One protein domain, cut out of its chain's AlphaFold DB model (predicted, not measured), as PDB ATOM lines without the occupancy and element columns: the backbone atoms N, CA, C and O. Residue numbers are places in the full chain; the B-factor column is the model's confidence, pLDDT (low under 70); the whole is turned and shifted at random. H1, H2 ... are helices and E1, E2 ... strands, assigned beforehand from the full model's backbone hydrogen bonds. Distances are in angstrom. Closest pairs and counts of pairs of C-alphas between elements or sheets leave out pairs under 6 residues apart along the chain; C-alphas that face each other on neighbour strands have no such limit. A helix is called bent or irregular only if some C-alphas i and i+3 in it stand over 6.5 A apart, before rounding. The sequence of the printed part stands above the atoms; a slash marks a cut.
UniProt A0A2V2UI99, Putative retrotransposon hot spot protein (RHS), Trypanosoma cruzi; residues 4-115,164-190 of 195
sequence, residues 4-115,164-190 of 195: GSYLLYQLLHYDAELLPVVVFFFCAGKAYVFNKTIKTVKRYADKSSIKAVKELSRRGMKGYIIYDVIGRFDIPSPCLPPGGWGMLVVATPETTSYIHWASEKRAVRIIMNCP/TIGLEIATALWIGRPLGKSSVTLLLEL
ATOM      1  N   GLY A   4     177.255 183.831 192.248       77.12
ATOM      2  CA  GLY A   4     178.247 182.952 191.632       77.12
ATOM      3  C   GLY A   4     177.684 181.608 191.163       77.12
ATOM      4  O   GLY A   4     178.038 181.157 190.075       77.12
ATOM      5  N   SER A   5     176.773 180.980 191.914       74.69
ATOM      6  CA  SER A   5     176.200 179.686 191.517       74.69
ATOM      7  C   SER A   5     175.140 179.815 190.418       74.69
ATOM      8  O   SER A   5     175.026 178.920 189.578       74.69
ATOM      9  N   TYR A   6     174.408 180.933 190.365       75.88
ATOM     10  CA  TYR A   6     173.512 181.239 189.245       75.88
ATOM     11  C   TYR A   6     174.297 181.455 187.943       75.88
ATOM     12  O   TYR A   6     173.988 180.848 186.919       75.88
ATOM     13  N   LEU A   7     175.372 182.242 188.001       82.19
ATOM     14  CA  LEU A   7     176.269 182.448 186.863       82.19
ATOM     15  C   LEU A   7     176.920 181.134 186.418       82.19
ATOM     16  O   LEU A   7     176.991 180.852 185.223       82.19
ATOM     17  N   LEU A   8     177.330 180.288 187.371       86.50
ATOM     18  CA  LEU A   8     177.858 178.958 187.070       86.50
ATOM     19  C   LEU A   8     176.838 178.124 186.294       86.50
ATOM     20  O   LEU A   8     177.190 177.521 185.284       86.50
ATOM     21  N   TYR A   9     175.576 178.113 186.727       82.38
ATOM     22  CA  TYR A   9     174.512 177.419 186.007       82.38
ATOM     23  C   TYR A   9     174.382 177.904 184.562       82.38
ATOM     24  O   TYR A   9     174.377 177.070 183.655       82.38
ATOM     25  N   GLN A  10     174.346 179.223 184.348       85.19
ATOM     26  CA  GLN A  10     174.248 179.796 183.005       85.19
ATOM     27  C   GLN A  10     175.421 179.364 182.112       85.19
ATOM     28  O   GLN A  10     175.202 178.905 180.994       85.19
ATOM     29  N   LEU A  11     176.661 179.422 182.612       89.50
ATOM     30  CA  LEU A  11     177.839 179.011 181.834       89.50
ATOM     31  C   LEU A  11     177.879 177.499 181.547       89.50
ATOM     32  O   LEU A  11     178.353 177.074 180.486       89.50
ATOM     33  N   LEU A  12     177.377 176.677 182.471       88.00
ATOM     34  CA  LEU A  12     177.278 175.229 182.272       88.00
ATOM     35  C   LEU A  12     176.248 174.851 181.198       88.00
ATOM     36  O   LEU A  12     176.464 173.852 180.518       88.00
ATOM     37  N   HIS A  13     175.196 175.655 181.010       86.50
ATOM     38  CA  HIS A  13     174.167 175.453 179.974       86.50
ATOM     39  C   HIS A  13     174.469 176.175 178.661       86.50
ATOM     40  O   HIS A  13     173.762 175.986 177.676       86.50
ATOM     41  N   TYR A  14     175.521 176.993 178.628       90.00
ATOM     42  CA  TYR A  14     176.010 177.582 177.390       90.00
ATOM     43  C   TYR A  14     176.526 176.502 176.429       90.00
ATOM     44  O   TYR A  14     176.845 175.388 176.849       90.00
ATOM     45  N   ASP A  15     176.698 176.847 175.158       91.62
ATOM     46  CA  ASP A  15     177.260 175.948 174.152       91.62
ATOM     47  C   ASP A  15     178.633 175.391 174.596       91.62
ATOM     48  O   ASP A  15     179.509 176.122 175.074       91.62
ATOM     49  N   ALA A  16     178.797 174.069 174.517       91.50
ATOM     50  CA  ALA A  16     180.018 173.368 174.906       91.50
ATOM     51  C   ALA A  16     181.137 173.476 173.857       91.50
ATOM     52  O   ALA A  16     182.305 173.357 174.230       91.50
ATOM     53  N   GLU A  17     180.812 173.724 172.589       90.94
ATOM     54  CA  GLU A  17     181.797 173.938 171.523       90.94
ATOM     55  C   GLU A  17     182.455 175.315 171.660       90.94
ATOM     56  O   GLU A  17     183.671 175.465 171.515       90.94
ATOM     57  N   LEU A  18     181.656 176.322 172.020       91.44
ATOM     58  CA  LEU A  18     182.139 177.683 172.257       91.44
ATOM     59  C   LEU A  18     182.814 177.824 173.623       91.44
ATOM     60  O   LEU A  18     183.843 178.498 173.744       91.44
ATOM     61  N   LEU A  19     182.247 177.180 174.649       94.19
ATOM     62  CA  LEU A  19     182.757 177.208 176.013       94.19
ATOM     63  C   LEU A  19     182.900 175.786 176.576       94.19
ATOM     64  O   LEU A  19     182.007 175.310 177.288       94.19
ATOM     65  N   PRO A  20     184.032 175.114 176.302       94.56
ATOM     66  CA  PRO A  20     184.235 173.729 176.708       94.56
ATOM     67  C   PRO A  20     184.611 173.572 178.185       94.56
ATOM     68  O   PRO A  20     184.406 172.495 178.750       94.56
ATOM     69  N   VAL A  21     185.149 174.617 178.829       96.75
ATOM     70  CA  VAL A  21     185.573 174.563 180.235       96.75
ATOM     71  C   VAL A  21     185.001 175.720 181.051       96.75
ATOM     72  O   VAL A  21     185.136 176.886 180.686       96.75
ATOM     73  N   VAL A  22     184.423 175.393 182.207       95.31
ATOM     74  CA  VAL A  22     184.005 176.368 183.223       95.31
ATOM     75  C   VAL A  22     184.706 176.029 184.530       95.31
ATOM     76  O   VAL A  22     184.751 174.866 184.932       95.31
ATOM     77  N   VAL A  23     185.273 177.030 185.194       94.50
ATOM     78  CA  VAL A  23     185.981 176.848 186.463       94.50
ATOM     79  C   VAL A  23     185.327 177.703 187.528       94.50
ATOM     80  O   VAL A  23     185.167 178.904 187.342       94.50
ATOM     81  N   PHE A  24     184.963 177.085 188.646       91.38
ATOM     82  CA  PHE A  24     184.353 177.756 189.786       91.38
ATOM     83  C   PHE A  24     185.313 177.728 190.973       91.38
ATOM     84  O   PHE A  24     185.519 176.669 191.574       91.38
ATOM     85  N   PHE A  25     185.908 178.876 191.288       87.06
ATOM     86  CA  PHE A  25     186.697 179.080 192.497       87.06
ATOM     87  C   PHE A  25     185.792 179.533 193.635       87.06
ATOM     88  O   PHE A  25     184.988 180.453 193.477       87.06
ATOM     89  N   PHE A  26     185.960 178.894 194.785       76.62
ATOM     90  CA  PHE A  26     185.271 179.229 196.022       76.62
ATOM     91  C   PHE A  26     186.214 178.950 197.192       76.62
ATOM     92  O   PHE A  26     187.054 178.061 197.093       76.62
ATOM     93  N   CYS A  27     186.053 179.697 198.286       65.50
ATOM     94  CA  CYS A  27     186.627 179.472 199.619       65.50
ATOM     95  C   CYS A  27     188.007 178.774 199.683       65.50
ATOM     96  O   CYS A  27     188.125 177.560 199.495       65.50
ATOM     97  N   ALA A  28     189.041 179.514 200.100       64.19
ATOM     98  CA  ALA A  28     190.362 178.961 200.433       64.19
ATOM     99  C   ALA A  28     191.034 178.204 199.266       64.19
ATOM    100  O   ALA A  28     191.558 177.106 199.433       64.19
ATOM    101  N   GLY A  29     190.994 178.782 198.060       69.69
ATOM    102  CA  GLY A  29     191.736 178.265 196.906       69.69
ATOM    103  C   GLY A  29     191.204 176.951 196.325       69.69
ATOM    104  O   GLY A  29     191.899 176.307 195.533       69.69
ATOM    105  N   LYS A  30     189.990 176.532 196.697       82.38
ATOM    106  CA  LYS A  30     189.340 175.362 196.105       82.38
ATOM    107  C   LYS A  30     188.713 175.737 194.769       82.38
ATOM    108  O   LYS A  30     188.154 176.820 194.598       82.38
ATOM    109  N   ALA A  31     188.801 174.823 193.811       89.69
ATOM    110  CA  ALA A  31     188.226 175.016 192.490       89.69
ATOM    111  C   ALA A  31     187.554 173.747 191.982       89.69
ATOM    112  O   ALA A  31     188.117 172.654 192.083       89.69
ATOM    113  N   TYR A  32     186.387 173.909 191.371       90.94
ATOM    114  CA  TYR A  32     185.781 172.890 190.523       90.94
ATOM    115  C   TYR A  32     186.043 173.230 189.062       90.94
ATOM    116  O   TYR A  32     185.742 174.333 188.611       90.94
ATOM    117  N   VAL A  33     186.598 172.276 188.325       94.25
ATOM    118  CA  VAL A  33     186.836 172.378 186.887       94.25
ATOM    119  C   VAL A  33     185.829 171.480 186.185       94.25
ATOM    120  O   VAL A  33     185.909 170.254 186.282       94.25
ATOM    121  N   PHE A  34     184.887 172.100 185.485       93.81
ATOM    122  CA  PHE A  34     183.871 171.436 184.683       93.81
ATOM    123  C   PHE A  34     184.351 171.379 183.238       93.81
ATOM    124  O   PHE A  34     184.477 172.411 182.578       93.81
ATOM    125  N   ASN A  35     184.619 170.174 182.746       93.00
ATOM    126  CA  ASN A  35     184.885 169.943 181.335       93.00
ATOM    127  C   ASN A  35     183.603 169.432 180.673       93.00
ATOM    128  O   ASN A  35     183.186 168.294 180.905       93.00
ATOM    129  N   LYS A  36     182.992 170.286 179.853       93.19
ATOM    130  CA  LYS A  36     181.704 170.031 179.201       93.19
ATOM    131  C   LYS A  36     181.831 169.098 177.996       93.19
ATOM    132  O   LYS A  36     180.874 168.400 177.689       93.19
ATOM    133  N   THR A  37     183.013 169.022 177.378       90.00
ATOM    134  CA  THR A  37     183.263 168.149 176.212       90.00
ATOM    135  C   THR A  37     183.203 166.672 176.594       90.00
ATOM    136  O   THR A  37     182.501 165.890 175.966       90.00
ATOM    137  N   ILE A  38     183.874 166.307 177.687       91.62
ATOM    138  CA  ILE A  38     183.907 164.936 178.218       91.62
ATOM    139  C   ILE A  38     182.947 164.731 179.398       91.62
ATOM    140  O   ILE A  38     182.955 163.674 180.016       91.62
ATOM    141  N   LYS A  39     182.139 165.748 179.730       90.62
ATOM    142  CA  LYS A  39     181.135 165.737 180.809       90.62
ATOM    143  C   LYS A  39     181.693 165.307 182.176       90.62
ATOM    144  O   LYS A  39     181.077 164.526 182.894       90.62
ATOM    145  N   THR A  40     182.853 165.839 182.562       90.62
ATOM    146  CA  THR A  40     183.492 165.536 183.858       90.62
ATOM    147  C   THR A  40     183.607 166.766 184.747       90.62
ATOM    148  O   THR A  40     183.875 167.860 184.247       90.62
ATOM    149  N   VAL A  41     183.551 166.567 186.065       91.88
ATOM    150  CA  VAL A  41     183.956 167.574 187.054       91.88
ATOM    151  C   VAL A  41     185.143 167.068 187.870       91.88
ATOM    152  O   VAL A  41     185.185 165.905 188.268       91.88
ATOM    153  N   LYS A  42     186.127 167.936 188.115       91.38
ATOM    154  CA  LYS A  42     187.268 167.643 188.995       91.38
ATOM    155  C   LYS A  42     187.439 168.741 190.029       91.38
ATOM    156  O   LYS A  42     187.378 169.923 189.696       91.38
ATOM    157  N   ARG A  43     187.681 168.342 191.275       89.44
ATOM    158  CA  ARG A  43     187.968 169.254 192.383       89.44
ATOM    159  C   ARG A  43     189.474 169.389 192.577       89.44
ATOM    160  O   ARG A  43     190.181 168.387 192.636       89.44
ATOM    161  N   TYR A  44     189.931 170.620 192.745       88.12
ATOM    162  CA  TYR A  44     191.309 170.980 193.053       88.12
ATOM    163  C   TYR A  44     191.357 171.861 194.303       88.12
ATOM    164  O   TYR A  44     190.374 172.520 194.642       88.12
ATOM    165  N   ALA A  45     192.509 171.882 194.969       84.44
ATOM    166  CA  ALA A  45     192.767 172.726 196.134       84.44
ATOM    167  C   ALA A  45     194.096 173.481 195.988       84.44
ATOM    168  O   ALA A  45     195.058 172.973 195.397       84.44
ATOM    169  N   ASP A  46     194.143 174.698 196.521       80.00
ATOM    170  CA  ASP A  46     195.334 175.545 196.581       80.00
ATOM    171  C   ASP A  46     196.009 175.717 195.209       80.00
ATOM    172  O   ASP A  46     195.353 175.873 194.179       80.00
ATOM    173  N   LYS A  47     197.344 175.651 195.160       80.19
ATOM    174  CA  LYS A  47     198.143 175.828 193.938       80.19
ATOM    175  C   LYS A  47     197.813 174.814 192.834       80.19
ATOM    176  O   LYS A  47     198.075 175.098 191.663       80.19
ATOM    177  N   SER A  48     197.241 173.652 193.174       85.56
ATOM    178  CA  SER A  48     196.870 172.643 192.170       85.56
ATOM    179  C   SER A  48     195.756 173.137 191.241       85.56
ATOM    180  O   SER A  48     195.764 172.800 190.058       85.56
ATOM    181  N   SER A  49     194.868 174.008 191.737       87.69
ATOM    182  CA  SER A  49     193.779 174.590 190.947       87.69
ATOM    183  C   SER A  49     194.311 175.470 189.812       87.69
ATOM    184  O   SER A  49     193.996 175.247 188.644       87.69
ATOM    185  N   ILE A  50     195.210 176.406 190.127       89.69
ATOM    186  CA  ILE A  50     195.832 177.309 189.149       89.69
ATOM    187  C   ILE A  50     196.638 176.507 188.120       89.69
ATOM    188  O   ILE A  50     196.586 176.805 186.924       89.69
ATOM    189  N   LYS A  51     197.365 175.471 188.564       91.50
ATOM    190  CA  LYS A  51     198.133 174.597 187.668       91.50
ATOM    191  C   LYS A  51     197.219 173.876 186.673       91.50
ATOM    192  O   LYS A  51     197.529 173.875 185.483       91.50
ATOM    193  N   ALA A  52     196.093 173.332 187.135       92.12
ATOM    194  CA  ALA A  52     195.126 172.649 186.276       92.12
ATOM    195  C   ALA A  52     194.537 173.586 185.208       92.12
ATOM    196  O   ALA A  52     194.483 173.227 184.033       92.12
ATOM    197  N   VAL A  53     194.166 174.813 185.590       92.81
ATOM    198  CA  VAL A  53     193.646 175.823 184.652       92.81
ATOM    199  C   VAL A  53     194.684 176.190 183.587       92.81
ATOM    200  O   VAL A  53     194.375 176.193 182.394       92.81
ATOM    201  N   LYS A  54     195.935 176.441 183.993       92.44
ATOM    202  CA  LYS A  54     197.031 176.735 183.056       92.44
ATOM    203  C   LYS A  54     197.307 175.575 182.106       92.44
ATOM    204  O   LYS A  54     197.570 175.801 180.929       92.44
ATOM    205  N   GLU A  55     197.253 174.343 182.600       93.94
ATOM    206  CA  GLU A  55     197.468 173.160 181.774       93.94
ATOM    207  C   GLU A  55     196.378 173.006 180.708       93.94
ATOM    208  O   GLU A  55     196.699 172.734 179.552       93.94
ATOM    209  N   LEU A  56     195.112 173.234 181.067       94.06
ATOM    210  CA  LEU A  56     193.999 173.209 180.115       94.06
ATOM    211  C   LEU A  56     194.138 174.305 179.056       94.06
ATOM    212  O   LEU A  56     194.012 174.019 177.867       94.06
ATOM    213  N   SER A  57     194.476 175.528 179.470       93.44
ATOM    214  CA  SER A  57     194.749 176.633 178.544       93.44
ATOM    215  C   SER A  57     195.916 176.314 177.596       93.44
ATOM    216  O   SER A  57     195.791 176.504 176.390       93.44
ATOM    217  N   ARG A  58     197.018 175.729 178.097       92.62
ATOM    218  CA  ARG A  58     198.177 175.324 177.272       92.62
ATOM    219  C   ARG A  58     197.834 174.245 176.241       92.62
ATOM    220  O   ARG A  58     198.484 174.168 175.206       92.62
ATOM    221  N   ARG A  59     196.819 173.420 176.512       93.06
ATOM    222  CA  ARG A  59     196.277 172.438 175.555       93.06
ATOM    223  C   ARG A  59     195.348 173.071 174.506       93.06
ATOM    224  O   ARG A  59     194.762 172.342 173.720       93.06
ATOM    225  N   GLY A  60     195.188 174.396 174.503       91.50
ATOM    226  CA  GLY A  60     194.336 175.124 173.559       91.50
ATOM    227  C   GLY A  60     192.858 175.178 173.952       91.50
ATOM    228  O   GLY A  60     192.041 175.665 173.176       91.50
ATOM    229  N   MET A  61     192.491 174.706 175.151       93.19
ATOM    230  CA  MET A  61     191.101 174.760 175.606       93.19
ATOM    231  C   MET A  61     190.710 176.206 175.908       93.19
ATOM    232  O   MET A  61     191.429 176.910 176.621       93.19
ATOM    233  N   LYS A  62     189.540 176.624 175.426       93.25
ATOM    234  CA  LYS A  62     188.887 177.862 175.866       93.25
ATOM    235  C   LYS A  62     188.165 177.617 177.184       93.25
ATOM    236  O   LYS A  62     187.645 176.526 177.424       93.25
ATOM    237  N   GLY A  63     188.096 178.631 178.029       94.25
ATOM    238  CA  GLY A  63     187.342 178.498 179.258       94.25
ATOM    239  C   GLY A  63     187.043 179.812 179.939       94.25
ATOM    240  O   GLY A  63     187.530 180.877 179.552       94.25
ATOM    241  N   TYR A  64     186.202 179.703 180.958       95.12
ATOM    242  CA  TYR A  64     185.725 180.836 181.724       95.12
ATOM    243  C   TYR A  64     185.809 180.545 183.217       95.12
ATOM    244  O   TYR A  64     185.460 179.453 183.673       95.12
ATOM    245  N   ILE A  65     186.287 181.527 183.974       93.12
ATOM    246  CA  ILE A  65     186.474 181.426 185.418       93.12
ATOM    247  C   ILE A  65     185.407 182.259 186.123       93.12
ATOM    248  O   ILE A  65     185.251 183.440 185.834       93.12
ATOM    249  N   ILE A  66     184.718 181.662 187.087       91.00
ATOM    250  CA  ILE A  66     183.963 182.378 188.114       91.00
ATOM    251  C   ILE A  66     184.755 182.262 189.412       91.00
ATOM    252  O   ILE A  66     185.096 181.156 189.832       91.00
ATOM    253  N   TYR A  67     185.045 183.393 190.043       87.94
ATOM    254  CA  TYR A  67     185.736 183.462 191.326       87.94
ATOM    255  C   TYR A  67     184.817 184.108 192.363       87.94
ATOM    256  O   TYR A  67     184.606 185.320 192.330       87.94
ATOM    257  N   ASP A  68     184.243 183.299 193.256       83.69
ATOM    258  CA  ASP A  68     183.324 183.763 194.301       83.69
ATOM    259  C   ASP A  68     184.097 184.139 195.572       83.69
ATOM    260  O   ASP A  68     184.583 183.282 196.312       83.69
ATOM    261  N   VAL A  69     184.232 185.447 195.799       78.31
ATOM    262  CA  VAL A  69     184.992 186.047 196.900       78.31
ATOM    263  C   VAL A  69     184.136 186.063 198.155       78.31
ATOM    264  O   VAL A  69     183.252 186.914 198.318       78.31
ATOM    265  N   ILE A  70     184.425 185.161 199.086       69.50
ATOM    266  CA  ILE A  70     183.638 185.032 200.320       69.50
ATOM    267  C   ILE A  70     184.204 185.920 201.444       69.50
ATOM    268  O   ILE A  70     183.431 186.446 202.244       69.50
ATOM    269  N   GLY A  71     185.522 186.165 201.475       66.50
ATOM    270  CA  GLY A  71     186.202 186.891 202.557       66.50
ATOM    271  C   GLY A  71     187.142 188.014 202.104       66.50
ATOM    272  O   GLY A  71     187.539 188.103 200.945       66.50
ATOM    273  N   ARG A  72     187.547 188.871 203.054       60.56
ATOM    274  CA  ARG A  72     188.409 190.049 202.812       60.56
ATOM    275  C   ARG A  72     189.826 189.698 202.323       60.56
ATOM    276  O   ARG A  72     190.489 190.552 201.758       60.56
ATOM    277  N   PHE A  73     190.284 188.462 202.495       64.62
ATOM    278  CA  PHE A  73     191.616 188.021 202.056       64.62
ATOM    279  C   PHE A  73     191.574 187.058 200.864       64.62
ATOM    280  O   PHE A  73     192.605 186.533 200.456       64.62
ATOM    281  N   ASP A  74     190.390 186.830 200.294       72.06
ATOM    282  CA  ASP A  74     190.199 185.930 199.160       72.06
ATOM    283  C   ASP A  74     190.445 186.690 197.849       72.06
ATOM    284  O   ASP A  74     189.522 187.154 197.178       72.06
ATOM    285  N   ILE A  75     191.726 186.937 197.563       76.50
ATOM    286  CA  ILE A  75     192.177 187.704 196.398       76.50
ATOM    287  C   ILE A  75     192.489 186.732 195.254       76.50
ATOM    288  O   ILE A  75     193.287 185.808 195.450       76.50
ATOM    289  N   PRO A  76     191.931 186.945 194.047       81.25
ATOM    290  CA  PRO A  76     192.278 186.137 192.890       81.25
ATOM    291  C   PRO A  76     193.778 186.161 192.598       81.25
ATOM    292  O   PRO A  76     194.429 187.204 192.660       81.25
ATOM    293  N   SER A  77     194.332 185.010 192.220       84.50
ATOM    294  CA  SER A  77     195.738 184.940 191.825       84.50
ATOM    295  C   SER A  77     196.009 185.841 190.609       84.50
ATOM    296  O   SER A  77     195.271 185.752 189.626       84.50
ATOM    297  N   PRO A  78     197.110 186.617 190.586       82.44
ATOM    298  CA  PRO A  78     197.480 187.433 189.419       82.44
ATOM    299  C   PRO A  78     197.772 186.579 188.173       82.44
ATOM    300  O   PRO A  78     197.685 187.057 187.041       82.44
ATOM    301  N   CYS A  79     198.063 185.287 188.375       84.38
ATOM    302  CA  CYS A  79     198.237 184.286 187.324       84.38
ATOM    303  C   CYS A  79     196.939 183.891 186.598       84.38
ATOM    304  O   CYS A  79     197.010 183.062 185.687       84.38
ATOM    305  N   LEU A  80     195.786 184.407 187.029       87.56
ATOM    306  CA  LEU A  80     194.488 184.190 186.404       87.56
ATOM    307  C   LEU A  80     193.924 185.504 185.838       87.56
ATOM    308  O   LEU A  80     194.256 186.578 186.353       87.56
ATOM    309  N   PRO A  81     193.062 185.404 184.811       90.06
ATOM    310  CA  PRO A  81     192.890 184.245 183.935       90.06
ATOM    311  C   PRO A  81     194.152 184.001 183.084       90.06
ATOM    312  O   PRO A  81     194.953 184.918 182.881       90.06
ATOM    313  N   PRO A  82     194.376 182.773 182.584       90.00
ATOM    314  CA  PRO A  82     195.360 182.567 181.528       90.00
ATOM    315  C   PRO A  82     194.921 183.283 180.237       90.00
ATOM    316  O   PRO A  82     193.753 183.629 180.063       90.00
ATOM    317  N   GLY A  83     195.859 183.488 179.310       85.12
ATOM    318  CA  GLY A  83     195.565 184.134 178.029       85.12
ATOM    319  C   GLY A  83     194.415 183.452 177.274       85.12
ATOM    320  O   GLY A  83     194.325 182.225 177.235       85.12
ATOM    321  N   GLY A  84     193.527 184.260 176.691       84.88
ATOM    322  CA  GLY A  84     192.368 183.790 175.922       84.88
ATOM    323  C   GLY A  84     191.178 183.300 176.755       84.88
ATOM    324  O   GLY A  84     190.156 182.943 176.175       84.88
ATOM    325  N   TRP A  85     191.278 183.289 178.087       92.38
ATOM    326  CA  TRP A  85     190.164 182.949 178.976       92.38
ATOM    327  C   TRP A  85     189.479 184.204 179.514       92.38
ATOM    328  O   TRP A  85     190.117 185.237 179.712       92.38
ATOM    329  N   GLY A  86     188.174 184.093 179.766       90.19
ATOM    330  CA  GLY A  86     187.402 185.114 180.475       90.19
ATOM    331  C   GLY A  86     187.364 184.840 181.977       90.19
ATOM    332  O   GLY A  86     187.464 183.687 182.414       90.19
ATOM    333  N   MET A  87     187.207 185.893 182.776       90.81
ATOM    334  CA  MET A  87     187.073 185.762 184.224       90.81
ATOM    335  C   MET A  87     186.048 186.738 184.787       90.81
ATOM    336  O   MET A  87     186.027 187.918 184.442       90.81
ATOM    337  N   LEU A  88     185.220 186.223 185.690       89.19
ATOM    338  CA  LEU A  88     184.250 186.967 186.468       89.19
ATOM    339  C   LEU A  88     184.559 186.807 187.951       89.19
ATOM    340  O   LEU A  88     184.530 185.694 188.479       89.19
ATOM    341  N   VAL A  89     184.820 187.917 188.629       86.62
ATOM    342  CA  VAL A  89     184.948 187.936 190.089       86.62
ATOM    343  C   VAL A  89     183.625 188.395 190.678       86.62
ATOM    344  O   VAL A  89     183.116 189.458 190.327       86.62
ATOM    345  N   VAL A  90     183.071 187.577 191.564       83.50
ATOM    346  CA  VAL A  90     181.799 187.810 192.247       83.50
ATOM    347  C   VAL A  90     182.123 188.163 193.690       83.50
ATOM    348  O   VAL A  90     182.656 187.337 194.425       83.50
ATOM    349  N   ALA A  91     181.846 189.395 194.104       78.06
ATOM    350  CA  ALA A  91     182.237 189.874 195.425       78.06
ATOM    351  C   ALA A  91     181.179 190.788 196.043       78.06
ATOM    352  O   ALA A  91     180.374 191.405 195.350       78.06
ATOM    353  N   THR A  92     181.188 190.923 197.369       73.06
ATOM    354  CA  THR A  92     180.326 191.917 198.018       73.06
ATOM    355  C   THR A  92     180.823 193.344 197.767       73.06
ATOM    356  O   THR A  92     182.035 193.569 197.758       73.06
ATOM    357  N   PRO A  93     179.925 194.334 197.618       65.38
ATOM    358  CA  PRO A  93     180.289 195.705 197.250       65.38
ATOM    359  C   PRO A  93     181.284 196.371 198.202       65.38
ATOM    360  O   PRO A  93     182.108 197.169 197.771       65.38
ATOM    361  N   GLU A  94     181.233 196.010 199.480       65.00
ATOM    362  CA  GLU A  94     182.018 196.634 200.551       65.00
ATOM    363  C   GLU A  94     183.429 196.045 200.719       65.00
ATOM    364  O   GLU A  94     184.180 196.462 201.601       65.00
ATOM    365  N   THR A  95     183.801 195.021 199.947       62.91
ATOM    366  CA  THR A  95     185.110 194.380 200.103       62.91
ATOM    367  C   THR A  95     186.147 195.102 199.246       62.91
ATOM    368  O   THR A  95     186.054 195.122 198.030       62.91
ATOM    369  N   THR A  96     187.168 195.690 199.865       64.69
ATOM    370  CA  THR A  96     188.236 196.405 199.139       64.69
ATOM    371  C   THR A  96     189.259 195.474 198.482       64.69
ATOM    372  O   THR A  96     190.069 195.914 197.668       64.69
ATOM    373  N   SER A  97     189.218 194.180 198.805       64.94
ATOM    374  CA  SER A  97     190.241 193.191 198.450       64.94
ATOM    375  C   SER A  97     190.393 192.942 196.951       64.94
ATOM    376  O   SER A  97     191.477 192.591 196.495       64.94
ATOM    377  N   TYR A  98     189.341 193.174 196.168       69.25
ATOM    378  CA  TYR A  98     189.364 193.001 194.716       69.25
ATOM    379  C   TYR A  98     189.687 194.284 193.946       69.25
ATOM    380  O   TYR A  98     189.883 194.211 192.737       69.25
ATOM    381  N   ILE A  99     189.728 195.456 194.597       73.56
ATOM    382  CA  ILE A  99     189.929 196.744 193.909       73.56
ATOM    383  C   ILE A  99     191.298 196.773 193.223       73.56
ATOM    384  O   ILE A  99     191.406 197.205 192.077       73.56
ATOM    385  N   HIS A 100     192.330 196.254 193.896       75.44
ATOM    386  CA  HIS A 100     193.669 196.155 193.322       75.44
ATOM    387  C   HIS A 100     193.688 195.253 192.082       75.44
ATOM    388  O   HIS A 100     194.154 195.672 191.026       75.44
ATOM    389  N   TRP A 101     193.119 194.046 192.184       78.31
ATOM    390  CA  TRP A 101     193.013 193.118 191.053       78.31
ATOM    391  C   TRP A 101     192.214 193.728 189.892       78.31
ATOM    392  O   TRP A 101     192.650 193.667 188.745       78.31
ATOM    393  N   ALA A 102     191.084 194.379 190.184       79.81
ATOM    394  CA  ALA A 102     190.247 195.025 189.178       79.81
ATOM    395  C   ALA A 102     191.012 196.114 188.415       79.81
ATOM    396  O   ALA A 102     190.910 196.195 187.194       79.81
ATOM    397  N   SER A 103     191.808 196.916 189.128       81.00
ATOM    398  CA  SER A 103     192.670 197.938 188.528       81.00
ATOM    399  C   SER A 103     193.750 197.313 187.639       81.00
ATOM    400  O   SER A 103     193.878 197.673 186.467       81.00
ATOM    401  N   GLU A 104     194.473 196.314 188.156       80.38
ATOM    402  CA  GLU A 104     195.557 195.627 187.441       80.38
ATOM    403  C   GLU A 104     195.067 194.964 186.145       80.38
ATOM    404  O   GLU A 104     195.702 195.069 185.091       80.38
ATOM    405  N   LYS A 105     193.900 194.317 186.203       81.00
ATOM    406  CA  LYS A 105     193.282 193.642 185.057       81.00
ATOM    407  C   LYS A 105     192.465 194.569 184.164       81.00
ATOM    408  O   LYS A 105     192.014 194.130 183.108       81.00
ATOM    409  N   ARG A 106     192.294 195.842 184.545       82.31
ATOM    410  CA  ARG A 106     191.364 196.790 183.902       82.31
ATOM    411  C   ARG A 106     189.957 196.193 183.770       82.31
ATOM    412  O   ARG A 106     189.307 196.331 182.735       82.31
ATOM    413  N   ALA A 107     189.523 195.484 184.809       81.94
ATOM    414  CA  ALA A 107     188.245 194.797 184.829       81.94
ATOM    415  C   ALA A 107     187.093 195.808 184.847       81.94
ATOM    416  O   ALA A 107     187.136 196.824 185.548       81.94
ATOM    417  N   VAL A 108     186.035 195.501 184.103       82.88
ATOM    418  CA  VAL A 108     184.812 196.302 184.103       82.88
ATOM    419  C   VAL A 108     184.021 195.974 185.361       82.88
ATOM    420  O   VAL A 108     183.710 194.811 185.621       82.88
ATOM    421  N   ARG A 109     183.684 197.005 186.141       80.06
ATOM    422  CA  ARG A 109     182.862 196.865 187.342       80.06
ATOM    423  C   ARG A 109     181.384 197.000 187.005       80.06
ATOM    424  O   ARG A 109     180.952 198.040 186.523       80.06
ATOM    425  N   ILE A 110     180.617 195.971 187.344       77.38
ATOM    426  CA  ILE A 110     179.160 195.938 187.245       77.38
ATOM    427  C   ILE A 110     178.618 195.705 188.653       77.38
ATOM    428  O   ILE A 110     178.999 194.751 189.325       77.38
ATOM    429  N   ILE A 111     177.744 196.588 189.123       72.19
ATOM    430  CA  ILE A 111     177.029 196.387 190.385       72.19
ATOM    431  C   ILE A 111     175.645 195.879 190.017       72.19
ATOM    432  O   ILE A 111     174.914 196.552 189.292       72.19
ATOM    433  N   MET A 112     175.305 194.686 190.492       70.69
ATOM    434  CA  MET A 112     173.982 194.113 190.305       70.69
ATOM    435  C   MET A 112     173.243 194.077 191.638       70.69
ATOM    436  O   MET A 112     173.760 193.571 192.640       70.69
ATOM    437  N   ASN A 113     172.018 194.594 191.639       69.00
ATOM    438  CA  ASN A 113     171.081 194.298 192.712       69.00
ATOM    439  C   ASN A 113     170.725 192.820 192.623       69.00
ATOM    440  O   ASN A 113     170.566 192.267 191.532       69.00
ATOM    441  N   CYS A 114     170.675 192.164 193.771       66.69
ATOM    442  CA  CYS A 114     170.292 190.768 193.817       66.69
ATOM    443  C   CYS A 114     168.796 190.655 194.090       66.69
ATOM    444  O   CYS A 114     168.303 191.447 194.892       66.69
ATOM    445  N   PRO A 115     168.105 189.677 193.471       67.50
ATOM    446  CA  PRO A 115     166.679 189.491 193.686       67.50
ATOM    447  C   PRO A 115     166.362 189.321 195.171       67.50
ATOM    448  O   PRO A 115     166.952 188.458 195.838       67.50
ATOM    449  N   THR A 164     171.532 166.570 194.701       39.00
ATOM    450  CA  THR A 164     172.615 165.614 195.015       39.00
ATOM    451  C   THR A 164     174.041 166.136 194.780       39.00
ATOM    452  O   THR A 164     174.935 165.825 195.556       39.00
ATOM    453  N   ILE A 165     174.274 166.969 193.756       43.09
ATOM    454  CA  ILE A 165     175.578 167.653 193.545       43.09
ATOM    455  C   ILE A 165     175.601 169.003 194.282       43.09
ATOM    456  O   ILE A 165     176.658 169.534 194.629       43.09
ATOM    457  N   GLY A 166     174.414 169.556 194.538       40.22
ATOM    458  CA  GLY A 166     174.249 170.861 195.145       40.22
ATOM    459  C   GLY A 166     174.552 170.908 196.630       40.22
ATOM    460  O   GLY A 166     174.993 171.956 197.083       40.22
ATOM    461  N   LEU A 167     174.385 169.814 197.378       41.75
ATOM    462  CA  LEU A 167     174.531 169.840 198.833       41.75
ATOM    463  C   LEU A 167     175.959 170.206 199.275       41.75
ATOM    464  O   LEU A 167     176.119 171.108 200.081       41.75
ATOM    465  N   GLU A 168     177.012 169.633 198.681       41.56
ATOM    466  CA  GLU A 168     178.396 169.979 199.061       41.56
ATOM    467  C   GLU A 168     178.781 171.424 198.696       41.56
ATOM    468  O   GLU A 168     179.460 172.108 199.465       41.56
ATOM    469  N   ILE A 169     178.332 171.913 197.532       44.94
ATOM    470  CA  ILE A 169     178.579 173.292 197.082       44.94
ATOM    471  C   ILE A 169     177.737 174.277 197.906       44.94
ATOM    472  O   ILE A 169     178.254 175.300 198.347       44.94
ATOM    473  N   ALA A 170     176.465 173.971 198.164       43.00
ATOM    474  CA  ALA A 170     175.554 174.794 198.954       43.00
ATOM    475  C   ALA A 170     175.999 174.869 200.419       43.00
ATOM    476  O   ALA A 170     176.061 175.968 200.965       43.00
ATOM    477  N   THR A 171     176.400 173.749 201.029       42.91
ATOM    478  CA  THR A 171     176.944 173.724 202.394       42.91
ATOM    479  C   THR A 171     178.264 174.500 202.486       42.91
ATOM    480  O   THR A 171     178.454 175.246 203.442       42.91
ATOM    481  N   ALA A 172     179.147 174.423 201.481       44.38
ATOM    482  CA  ALA A 172     180.384 175.216 201.453       44.38
ATOM    483  C   ALA A 172     180.151 176.725 201.223       44.38
ATOM    484  O   ALA A 172     180.889 177.548 201.766       44.38
ATOM    485  N   LEU A 173     179.125 177.099 200.448       43.12
ATOM    486  CA  LEU A 173     178.722 178.492 200.208       43.12
ATOM    487  C   LEU A 173     177.948 179.109 201.392       43.12
ATOM    488  O   LEU A 173     177.862 180.335 201.493       43.12
ATOM    489  N   TRP A 174     177.395 178.282 202.288       43.00
ATOM    490  CA  TRP A 174     176.561 178.710 203.419       43.00
ATOM    491  C   TRP A 174     177.356 179.299 204.593       43.00
ATOM    492  O   TRP A 174     176.865 180.192 205.278       43.00
ATOM    493  N   ILE A 175     178.606 178.873 204.807       41.22
ATOM    494  CA  ILE A 175     179.381 179.223 206.018       41.22
ATOM    495  C   ILE A 175     179.753 180.728 206.088       41.22
ATOM    496  O   ILE A 175     180.226 181.201 207.116       41.22
ATOM    497  N   GLY A 176     179.524 181.523 205.031       41.00
ATOM    498  CA  GLY A 176     180.161 182.840 204.898       41.00
ATOM    499  C   GLY A 176     179.300 184.105 204.811       41.00
ATOM    500  O   GLY A 176     179.886 185.185 204.890       41.00
ATOM    501  N   ARG A 177     177.971 184.067 204.602       45.34
ATOM    502  CA  ARG A 177     177.202 185.325 204.419       45.34
ATOM    503  C   ARG A 177     175.823 185.335 205.093       45.34
ATOM    504  O   ARG A 177     174.965 184.561 204.674       45.34
ATOM    505  N   PRO A 178     175.557 186.285 206.011       36.91
ATOM    506  CA  PRO A 178     174.202 186.573 206.465       36.91
ATOM    507  C   PRO A 178     173.331 187.102 205.314       36.91
ATOM    508  O   PRO A 178     173.821 187.764 204.390       36.91
ATOM    509  N   LEU A 179     172.028 186.831 205.401       38.47
ATOM    510  CA  LEU A 179     170.970 187.573 204.713       38.47
ATOM    511  C   LEU A 179     171.137 189.061 205.056       38.47
ATOM    512  O   LEU A 179     170.942 189.440 206.205       38.47
ATOM    513  N   GLY A 180     171.562 189.904 204.111       38.88
ATOM    514  CA  GLY A 180     171.685 191.335 204.413       38.88
ATOM    515  C   GLY A 180     172.348 192.225 203.367       38.88
ATOM    516  O   GLY A 180     172.155 193.431 203.416       38.88
ATOM    517  N   LYS A 181     173.102 191.684 202.402       49.38
ATOM    518  CA  LYS A 181     173.716 192.517 201.352       49.38
ATOM    519  C   LYS A 181     172.905 192.423 200.070       49.38
ATOM    520  O   LYS A 181     172.960 191.400 199.405       49.38
ATOM    521  N   SER A 182     172.154 193.475 199.757       51.22
ATOM    522  CA  SER A 182     171.199 193.603 198.642       51.22
ATOM    523  C   SER A 182     171.837 193.720 197.249       51.22
ATOM    524  O   SER A 182     171.133 193.769 196.242       51.22
ATOM    525  N   SER A 183     173.167 193.744 197.159       48.94
ATOM    526  CA  SER A 183     173.885 193.848 195.890       48.94
ATOM    527  C   SER A 183     175.178 193.036 195.885       48.94
ATOM    528  O   SER A 183     175.771 192.739 196.927       48.94
ATOM    529  N   VAL A 184     175.613 192.669 194.681       54.41
ATOM    530  CA  VAL A 184     176.878 191.990 194.392       54.41
ATOM    531  C   VAL A 184     177.625 192.807 193.342       54.41
ATOM    532  O   VAL A 184     177.037 193.310 192.386       54.41
ATOM    533  N   THR A 185     178.936 192.940 193.514       57.22
ATOM    534  CA  THR A 185     179.827 193.463 192.481       57.22
ATOM    535  C   THR A 185     180.314 192.302 191.626       57.22
ATOM    536  O   THR A 185     180.926 191.359 192.130       57.22
ATOM    537  N   LEU A 186     180.074 192.404 190.327       68.31
ATOM    538  CA  LEU A 186     180.685 191.593 189.292       68.31
ATOM    539  C   LEU A 186     181.841 192.375 188.669       68.31
ATOM    540  O   LEU A 186     181.675 193.525 188.262       68.31
ATOM    541  N   LEU A 187     183.013 191.759 188.584       63.59
ATOM    542  CA  LEU A 187     184.138 192.303 187.832       63.59
ATOM    543  C   LEU A 187     184.420 191.406 186.645       63.59
ATOM    544  O   LEU A 187     184.777 190.241 186.827       63.59
ATOM    545  N   LEU A 188     184.259 191.957 185.451       67.88
ATOM    546  CA  LEU A 188     184.470 191.247 184.205       67.88
ATOM    547  C   LEU A 188     185.839 191.603 183.630       67.88
ATOM    548  O   LEU A 188     186.077 192.749 183.242       67.88
ATOM    549  N   GLU A 189     186.721 190.613 183.537       60.81
ATOM    550  CA  GLU A 189     187.896 190.702 182.677       60.81
ATOM    551  C   GLU A 189     187.528 190.146 181.300       60.81
ATOM    552  O   GLU A 189     187.236 188.957 181.141       60.81
ATOM    553  N   LEU A 190     187.519 191.029 180.302       54.16
ATOM    554  CA  LEU A 190     187.351 190.623 178.914       54.16
ATOM    555  C   LEU A 190     188.642 189.940 178.439       54.16
ATOM    556  O   LEU A 190     189.729 190.452 178.728       54.16
TER     557      LEU A 190
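What this domain is: This is residues 4 to 115 and 164 to 190 of the 195 residues of the protein "Putative retrotransposon hot spot protein (RHS)" of Trypanosoma cruzi (UniProt A0A2V2UI99). A twisted sheet of seven strands makes the middle of three layers, with H2 and H3 over one face and H1 over the other. H4 is set off from this body and only grazes the sheet. The 139 printed residues run H1 E1 E2 E3 H2 E4 E5 H3 E6 H4 E7, in a mixed class of helices and strands. The mixed sheet has the order E3 E2 E1 E4 E5 E7 E6. The whole is compact and rounded, with a radius of gyration of the C-alphas of 14.4 A and spans of 40 by 38 by 27 A.

Where its parts are: H1, residues 4 to 13, begins at C-alpha 4 (178.247, 182.952, 191.632) and is 14.4 A long. E1, residues 21 to 26, E2, 30 to 35, and E3, 40 to 44, form a meander, each strand the antiparallel neighbour of the one before. H2, residues 47 to 58, is 16.7 A long and ends at C-alpha 58 (198.177, 175.324, 177.272). E4 holds residues 63 to 68 and E5 86 to 91. H3, residues 96 to 105, is 15.2 A long and only just irregular, with C-alphas 97 and 100 6.8 A apart. E6 holds residues 108 to 113. H4, residues 164 to 174, is 16.1 A long and only just irregular, with C-alphas 165 and 168 6.6 A apart. E7, residues 183 to 189, is 19.5 A long and ends at C-alpha 189 (187.896, 190.702, 182.677).

How they stand to each other: E1 and E4 are parallel at 14 degrees, with N 25 and O 66 2.8 A apart, within hydrogen-bond range. E4 and E5 are parallel at 10 degrees, with N 67 and O 88 at 2.8 A. E5 and E7 are antiparallel at 157 degrees, with N 89 and O 187 at 2.9 A. E7 and the edge strand E6 are antiparallel at 156 degrees, with N 110 and O 186 at 2.8 A. The hairpin E1 and E2 has N 24 and O 32 at 2.9 A; the hairpin E2 and E3, ending at the edge strand E3, has N 33 and O 42 at 2.8 A. H1 is over E4 at a height of 8.6 A over the sheet; their closest C-alphas, of Gly 4 and Asp 68, are 5.8 A apart. On the opposite face H2 is over E2 and E1 at a height of 9.4 A, with the C-alphas of Ala 31 and Ser 49 the closest of E2 and H2, 5.8 A apart. H3, on the same face as H2, is over E7 at a height of 9.3 A, with the C-alphas of Lys 105 and Glu 189 the closest, 6.6 A apart. H1, H2 and H3 each run along the strands. E3, H2, E4 and E5, H3, E6 are split strand-helix-strand units, their two strands running the same way with other strands between, each with a right-handed crossover. H4 grazes the sheet with residues 169 to 173 and is near H1. Every O i to N i+4 pair is within hydrogen-bond range in H1 and H2, but 4 of 6 in H3 and 5 of 7 in H4.

The domain as a whole: The C-alphas of Arg 59 and Gly 180 are the two farthest apart, 42.4 A. Residues 116 to 163 are not printed, and C-alphas 115 and 164 are 24.6 A apart across the cut. The link E4 to E5, residues 69 to 85, is long. The mean pLDDT of the printed part is 76.7; residues under 70 include 164 to 190, and H4 has a mean of 42.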